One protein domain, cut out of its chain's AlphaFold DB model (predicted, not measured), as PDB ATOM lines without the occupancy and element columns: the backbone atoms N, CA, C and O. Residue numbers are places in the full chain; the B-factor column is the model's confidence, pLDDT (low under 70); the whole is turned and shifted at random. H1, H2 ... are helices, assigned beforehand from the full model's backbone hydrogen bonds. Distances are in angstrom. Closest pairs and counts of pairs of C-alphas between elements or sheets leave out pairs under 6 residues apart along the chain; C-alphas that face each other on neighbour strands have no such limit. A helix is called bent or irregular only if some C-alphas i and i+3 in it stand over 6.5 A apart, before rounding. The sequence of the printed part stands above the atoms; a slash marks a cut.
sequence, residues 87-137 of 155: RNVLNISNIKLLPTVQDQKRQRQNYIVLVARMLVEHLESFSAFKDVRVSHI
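This is residues 87 to 137 of the 155 residues of an uncharacterized protein of Paramuricea clavata (UniProt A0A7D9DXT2). One long straight helix, H1, makes the shaft of this model, with a loose tail, residues 87 to 98, sticking out from the end where H1 begins. At the other end the short helix H2 turns a sharp corner, and the last residues, 133 to 137, fold back beside H1. The printed part has 51 residues with two named helices, H1 then H2, and no named strand; its class is all helix. It is extended, with a radius of gyration of the C-alphas of 17.5 A, and spans 53 by 17 by 15 A, a rod whose length comes from the tail and H1 together.

Residues 87 to 98 stand free, and so do residues 100 to 106, of which 101 to 106 belong to H1, residues 101 to 122. A tight link of one residue joins H1 to H2, residues 124 to 132. The two helices touch only at the corner by their link, H1 with residues 119 to 121 alone; their closest C-alphas, those of Val 120 and Phe 126, are 4.9 A apart. They run opposite ways at a steep tilt of 62 degrees. In H1 every O i to N i+4 pair is within hydrogen-bond range; in H2 0 of 5 are, beside 4 of 6 O i to N i+3 pairs.

H1 runs 31.3 A from C-alpha 101 at (3.531, -30.565, -10.285) to C-alpha 122 at (28.516, -36.603, -28.182). H2 covers 15.0 A and ends with C-alpha 132 at (23.648, -21.881, -28.656). H2 is irregular: C-alphas 125 and 128 are 7.6 A apart.

The two C-alphas farthest apart, those of Asn 88 and Ser 125, are separated by 53.1 A. The printed part has no cut. Its mean pLDDT is 92.7, and no printed residue is under 70.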
ATOM      1  N   ARG A  87      11.138 -26.068  12.783       81.12
ATOM      2  CA  ARG A  87       9.960 -26.808  12.319       81.12
ATOM      3  C   ARG A  87       9.905 -28.154  13.022       81.12
ATOM      4  O   ARG A  87      10.877 -28.903  13.011       81.12
ATOM      5  N   ASN A  88       8.747 -28.488  13.585       85.50
ATOM      6  CA  ASN A  88       8.495 -29.841  14.061       85.50
ATOM      7  C   ASN A  88       8.194 -30.739  12.855       85.50
ATOM      8  O   ASN A  88       7.135 -30.606  12.242       85.50
ATOM      9  N   VAL A  89       9.121 -31.641  12.529       83.50
ATOM     10  CA  VAL A  89       9.009 -32.574  11.396       83.50
ATOM     11  C   VAL A  89       7.746 -33.434  11.494       83.50
ATOM     12  O   VAL A  89       7.113 -33.690  10.474       83.50
ATOM     13  N   LEU A  90       7.316 -33.789  12.710       88.75
ATOM     14  CA  LEU A  90       6.110 -34.593  12.940       88.75
ATOM     15  C   LEU A  90       4.813 -33.851  12.574       88.75
ATOM     16  O   LEU A  90       3.796 -34.484  12.311       88.75
ATOM     17  N   ASN A  91       4.848 -32.515  12.520       89.69
ATOM     18  CA  ASN A  91       3.691 -31.679  12.188       89.69
ATOM     19  C   ASN A  91       3.632 -31.310  10.695       89.69
ATOM     20  O   ASN A  91       2.737 -30.573  10.270       89.69
ATOM     21  N   ILE A  92       4.591 -31.767   9.884       88.69
ATOM     22  CA  ILE A  92       4.622 -31.494   8.448       88.69
ATOM     23  C   ILE A  92       3.883 -32.620   7.728       88.69
ATOM     24  O   ILE A  92       4.282 -33.775   7.777       88.69
ATOM     25  N   SER A  93       2.807 -32.278   7.017       90.25
ATOM     26  CA  SER A  93       2.132 -33.243   6.146       90.25
ATOM     27  C   SER A  93       3.082 -33.743   5.054       90.25
ATOM     28  O   SER A  93       3.706 -32.930   4.367       90.25
ATOM     29  N   ASN A  94       3.120 -35.061   4.835       89.06
ATOM     30  CA  ASN A  94       3.953 -35.699   3.810       89.06
ATOM     31  C   ASN A  94       3.771 -35.078   2.419       89.06
ATOM     32  O   ASN A  94       4.741 -34.955   1.680       89.06
ATOM     33  N   ILE A  95       2.568 -34.604   2.071       90.25
ATOM     34  CA  ILE A  95       2.316 -33.977   0.764       90.25
ATOM     35  C   ILE A  95       3.147 -32.705   0.537       90.25
ATOM     36  O   ILE A  95       3.447 -32.374  -0.603       90.25
ATOM     37  N   LYS A  96       3.565 -32.010   1.606       87.88
ATOM     38  CA  LYS A  96       4.456 -30.840   1.518       87.88
ATOM     39  C   LYS A  96       5.915 -31.216   1.257       87.88
ATOM     40  O   LYS A  96       6.696 -30.344   0.895       87.88
ATOM     41  N   LEU A  97       6.285 -32.476   1.489       87.31
ATOM     42  CA  LEU A  97       7.633 -33.001   1.261       87.31
ATOM     43  C   LEU A  97       7.769 -33.654  -0.118       87.31
ATOM     44  O   LEU A  97       8.884 -33.855  -0.593       87.31
ATOM     45  N   LEU A  98       6.648 -33.989  -0.759       91.50
ATOM     46  CA  LEU A  98       6.647 -34.564  -2.096       91.50
ATOM     47  C   LEU A  98       6.786 -33.464  -3.160       91.50
ATOM     48  O   LEU A  98       6.215 -32.382  -2.999       91.50
ATOM     49  N   PRO A  99       7.496 -33.734  -4.272       94.06
ATOM     50  CA  PRO A  99       7.583 -32.796  -5.381       94.06
ATOM     51  C   PRO A  99       6.201 -32.432  -5.916       94.06
ATOM     52  O   PRO A  99       5.398 -33.299  -6.271       94.06
ATOM     53  N   THR A 100       5.943 -31.135  -6.031       94.94
ATOM     54  CA  THR A 100       4.717 -30.633  -6.643       94.94
ATOM     55  C   THR A 100       4.751 -30.811  -8.161       94.94
ATOM     56  O   THR A 100       5.799 -31.028  -8.774       94.94
ATOM     57  N   VAL A 101       3.603 -30.625  -8.814       95.44
ATOM     58  CA  VAL A 101       3.531 -30.565 -10.285       95.44
ATOM     59  C   VAL A 101       4.453 -29.473 -10.847       95.44
ATOM     60  O   VAL A 101       5.021 -29.634 -11.926       95.44
ATOM     61  N   GLN A 102       4.636 -28.364 -10.123       96.00
ATOM     62  CA  GLN A 102       5.548 -27.300 -10.550       96.00
ATOM     63  C   GLN A 102       7.013 -27.718 -10.420       96.00
ATOM     64  O   GLN A 102       7.800 -27.446 -11.327       96.00
ATOM     65  N   ASP A 103       7.370 -28.442  -9.357       95.06
ATOM     66  CA  ASP A 103       8.717 -28.995  -9.197       95.06
ATOM     67  C   ASP A 103       9.031 -29.988 -10.315       95.06
ATOM     68  O   ASP A 103      10.097 -29.915 -10.920       95.06
ATOM     69  N   GLN A 104       8.074 -30.848 -10.674       95.81
ATOM     70  CA  GLN A 104       8.216 -31.786 -11.791       95.81
ATOM     71  C   GLN A 104       8.390 -31.063 -13.132       95.81
ATOM     72  O   GLN A 104       9.270 -31.417 -13.921       95.81
ATOM     73  N   LYS A 105       7.604 -30.009 -13.393       96.44
ATOM     74  CA  LYS A 105       7.764 -29.174 -14.596       96.44
ATOM     75  C   LYS A 105       9.150 -28.536 -14.647       96.44
ATOM     76  O   LYS A 105       9.804 -28.591 -15.687       96.44
ATOM     77  N   ARG A 106       9.620 -27.975 -13.531       94.88
ATOM     78  CA  ARG A 106      10.961 -27.386 -13.426       94.88
ATOM     79  C   ARG A 106      12.053 -28.435 -13.626       94.88
ATOM     80  O   ARG A 106      13.007 -28.188 -14.358       94.88
ATOM     81  N   GLN A 107      11.885 -29.619 -13.047       95.44
ATOM     82  CA  GLN A 107      12.813 -30.730 -13.200       95.44
ATOM     83  C   GLN A 107      12.906 -31.190 -14.659       95.44
ATOM     84  O   GLN A 107      14.004 -31.388 -15.173       95.44
ATOM     85  N   ARG A 108      11.773 -31.276 -15.365       96.31
ATOM     86  CA  ARG A 108      11.758 -31.571 -16.803       96.31
ATOM     87  C   ARG A 108      12.549 -30.536 -17.605       96.31
ATOM     88  O   ARG A 108      13.313 -30.925 -18.481       96.31
ATOM     89  N   GLN A 109      12.404 -29.244 -17.305       94.62
ATOM     90  CA  GLN A 109      13.181 -28.193 -17.982       94.62
ATOM     91  C   GLN A 109      14.686 -28.332 -17.724       94.62
ATOM     92  O   GLN A 109      15.484 -28.238 -18.654       94.62
ATOM     93  N   ASN A 110      15.075 -28.644 -16.487       95.06
ATOM     94  CA  ASN A 110      16.470 -28.925 -16.149       95.06
ATOM     95  C   ASN A 110      17.014 -30.120 -16.951       95.06
ATOM     96  O   ASN A 110      18.116 -30.046 -17.490       95.06
ATOM     97  N   TYR A 111      16.235 -31.199 -17.082       95.75
ATOM     98  CA  TYR A 111      16.637 -32.358 -17.879       95.75
ATOM     99  C   TYR A 111      16.769 -32.051 -19.365       95.75
ATOM    100  O   TYR A 111      17.710 -32.540 -19.979       95.75
ATOM    101  N   ILE A 112      15.893 -31.221 -19.935       94.56
ATOM    102  CA  ILE A 112      16.011 -30.801 -21.338       94.56
ATOM    103  C   ILE A 112      17.380 -30.160 -21.589       94.56
ATOM    104  O   ILE A 112      18.044 -30.525 -22.554       94.56
ATOM    105  N   VAL A 113      17.844 -29.278 -20.696       94.88
ATOM    106  CA  VAL A 113      19.177 -28.656 -20.800       94.88
ATOM    107  C   VAL A 113      20.291 -29.706 -20.743       94.88
ATOM    108  O   VAL A 113      21.207 -29.679 -21.562       94.88
ATOM    109  N   LEU A 114      20.213 -30.653 -19.803       95.50
ATOM    110  CA  LEU A 114      21.233 -31.695 -19.644       95.50
ATOM    111  C   LEU A 114      21.290 -32.643 -20.848       95.50
ATOM    112  O   LEU A 114      22.379 -32.946 -21.330       95.50
ATOM    113  N   VAL A 115      20.134 -33.082 -21.348       95.31
ATOM    114  CA  VAL A 115      20.036 -33.961 -22.519       95.31
ATOM    115  C   VAL A 115      20.495 -33.227 -23.772       95.31
ATOM    116  O   VAL A 115      21.320 -33.760 -24.505       95.31
ATOM    117  N   ALA A 116      20.048 -31.987 -23.995       94.44
ATOM    118  CA  ALA A 116      20.513 -31.178 -25.120       94.44
ATOM    119  C   ALA A 116      22.040 -31.024 -25.106       94.44
ATOM    120  O   ALA A 116      22.683 -31.159 -26.145       94.44
ATOM    121  N   ARG A 117      22.638 -30.819 -23.924       94.94
ATOM    122  CA  ARG A 117      24.095 -30.754 -23.780       94.94
ATOM    123  C   ARG A 117      24.775 -32.056 -24.201       94.94
ATOM    124  O   ARG A 117      25.709 -31.994 -24.991       94.94
ATOM    125  N   MET A 118      24.276 -33.200 -23.730       94.75
ATOM    126  CA  MET A 118      24.799 -34.524 -24.095       94.75
ATOM    127  C   MET A 118      24.694 -34.794 -25.599       94.75
ATOM    128  O   MET A 118      25.655 -35.261 -26.201       94.75
ATOM    129  N   LEU A 119      23.557 -34.458 -26.219       95.56
ATOM    130  CA  LEU A 119      23.360 -34.635 -27.659       95.56
ATOM    131  C   LEU A 119      24.366 -33.803 -28.465       95.56
ATOM    132  O   LEU A 119      25.018 -34.337 -29.351       95.56
ATOM    133  N   VAL A 120      24.549 -32.523 -28.130       95.62
ATOM    134  CA  VAL A 120      25.488 -31.632 -28.841       95.62
ATOM    135  C   VAL A 120      26.956 -32.021 -28.624       95.62
ATOM    136  O   VAL A 120      27.791 -31.799 -29.498       95.62
ATOM    137  N   GLU A 121      27.290 -32.567 -27.455       94.38
ATOM    138  CA  GLU A 121      28.665 -32.924 -27.087       94.38
ATOM    139  C   GLU A 121      29.107 -34.274 -27.660       94.38
ATOM    140  O   GLU A 121      30.269 -34.419 -28.036       94.38
ATOM    141  N   HIS A 122      28.187 -35.235 -27.778       95.62
ATOM    142  CA  HIS A 122      28.516 -36.603 -28.182       95.62
ATOM    143  C   HIS A 122      28.027 -36.999 -29.579       95.62
ATOM    144  O   HIS A 122      28.523 -37.986 -30.118       95.62
ATOM    145  N   LEU A 123      27.082 -36.269 -30.182       95.88
ATOM    146  CA  LEU A 123      26.563 -36.582 -31.514       95.88
ATOM    147  C   LEU A 123      26.924 -35.480 -32.510       95.88
ATOM    148  O   LEU A 123      26.443 -34.348 -32.434       95.88
ATOM    149  N   GLU A 124      27.734 -35.836 -33.504       95.50
ATOM    150  CA  GLU A 124      28.237 -34.903 -34.518       95.50
ATOM    151  C   GLU A 124      27.117 -34.233 -35.332       95.50
ATOM    152  O   GLU A 124      27.220 -33.055 -35.679       95.50
ATOM    153  N   SER A 125      25.997 -34.931 -35.542       95.94
ATOM    154  CA  SER A 125      24.803 -34.406 -36.218       95.94
ATOM    155  C   SER A 125      24.183 -33.185 -35.527       95.94
ATOM    156  O   SER A 125      23.427 -32.448 -36.152       95.94
ATOM    157  N   PHE A 126      24.497 -32.949 -34.250       95.12
ATOM    158  CA  PHE A 126      24.033 -31.792 -33.480       95.12
ATOM    159  C   PHE A 126      25.118 -30.716 -33.293       95.12
ATOM    160  O   PHE A 126      24.908 -29.750 -32.557       95.12
ATOM    161  N   SER A 127      26.264 -30.836 -33.973       93.06
ATOM    162  CA  SER A 127      27.393 -29.899 -33.864       93.06
ATOM    163  C   SER A 127      27.035 -28.448 -34.206       93.06
ATOM    164  O   SER A 127      27.587 -27.533 -33.596       93.06
ATOM    165  N   ALA A 128      26.056 -28.233 -35.091       95.19
ATOM    166  CA  ALA A 128      25.542 -26.909 -35.448       95.19
ATOM    167  C   ALA A 128      24.968 -26.122 -34.252       95.19
ATOM    168  O   ALA A 128      24.869 -24.900 -34.309       95.19
ATOM    169  N   PHE A 129      24.605 -26.795 -33.156       94.75
ATOM    170  CA  PHE A 129      24.039 -26.155 -31.966       94.75
ATOM    171  C   PHE A 129      25.070 -25.869 -30.865       94.75
ATOM    172  O   PHE A 129      24.684 -25.425 -29.783       94.75
ATOM    173  N   LYS A 130      26.370 -26.107 -31.103       92.81
ATOM    174  CA  LYS A 130      27.436 -25.880 -30.107       92.81
ATOM    175  C   LYS A 130      27.417 -24.464 -29.532       92.81
ATOM    176  O   LYS A 130      27.511 -24.320 -28.315       92.81
ATOM    177  N   ASP A 131      27.204 -23.462 -30.379       92.25
ATOM    178  CA  ASP A 131      27.278 -22.051 -29.983       92.25
ATOM    179  C   ASP A 131      26.058 -21.576 -29.180       92.25
ATOM    180  O   ASP A 131      26.153 -20.643 -28.387       92.25
ATOM    181  N   VAL A 132      24.906 -22.235 -29.344       91.88
ATOM    182  CA  VAL A 132      23.648 -21.881 -28.656       91.88
ATOM    183  C   VAL A 132      23.335 -22.790 -27.465       91.88
ATOM    184  O   VAL A 132      22.345 -22.597 -26.756       91.88
ATOM    185  N   ARG A 133      24.167 -23.805 -27.225       89.88
ATOM    186  CA  ARG A 133      23.971 -24.788 -26.161       89.88
ATOM    187  C   ARG A 133      24.178 -24.158 -24.785       89.88
ATOM    188  O   ARG A 133      25.262 -23.688 -24.441       89.88
ATOM    189  N   VAL A 134      23.172 -24.285 -23.926       90.12
ATOM    190  CA  VAL A 134      23.262 -23.879 -22.519       90.12
ATOM    191  C   VAL A 134      24.185 -24.833 -21.748       90.12
ATOM    192  O   VAL A 134      23.850 -25.993 -21.518       90.12
ATOM    193  N   SER A 135      25.356 -24.348 -21.325       86.06
ATOM    194  CA  SER A 135      26.352 -25.159 -20.601       86.06
ATOM    195  C   SER A 135      25.954 -25.465 -19.149       86.06
ATOM    196  O   SER A 135      26.224 -26.564 -18.652       86.06
ATOM    197  N   HIS A 136      25.283 -24.522 -18.480       88.62
ATOM    198  CA  HIS A 136      24.849 -24.635 -17.085       88.62
ATOM    199  C   HIS A 136      23.373 -24.275 -16.939       88.62
ATOM    200  O   HIS A 136      22.919 -23.291 -17.519       88.62
ATOM    201  N   ILE A 137      22.639 -25.042 -16.130       92.81
ATOM    202  CA  ILE A 137      21.240 -24.745 -15.806       92.81
ATOM    203  C   ILE A 137      21.180 -23.371 -15.117       92.81
ATOM    204  O   ILE A 137      21.796 -23.211 -14.058       92.81
TER     205      ILE A 137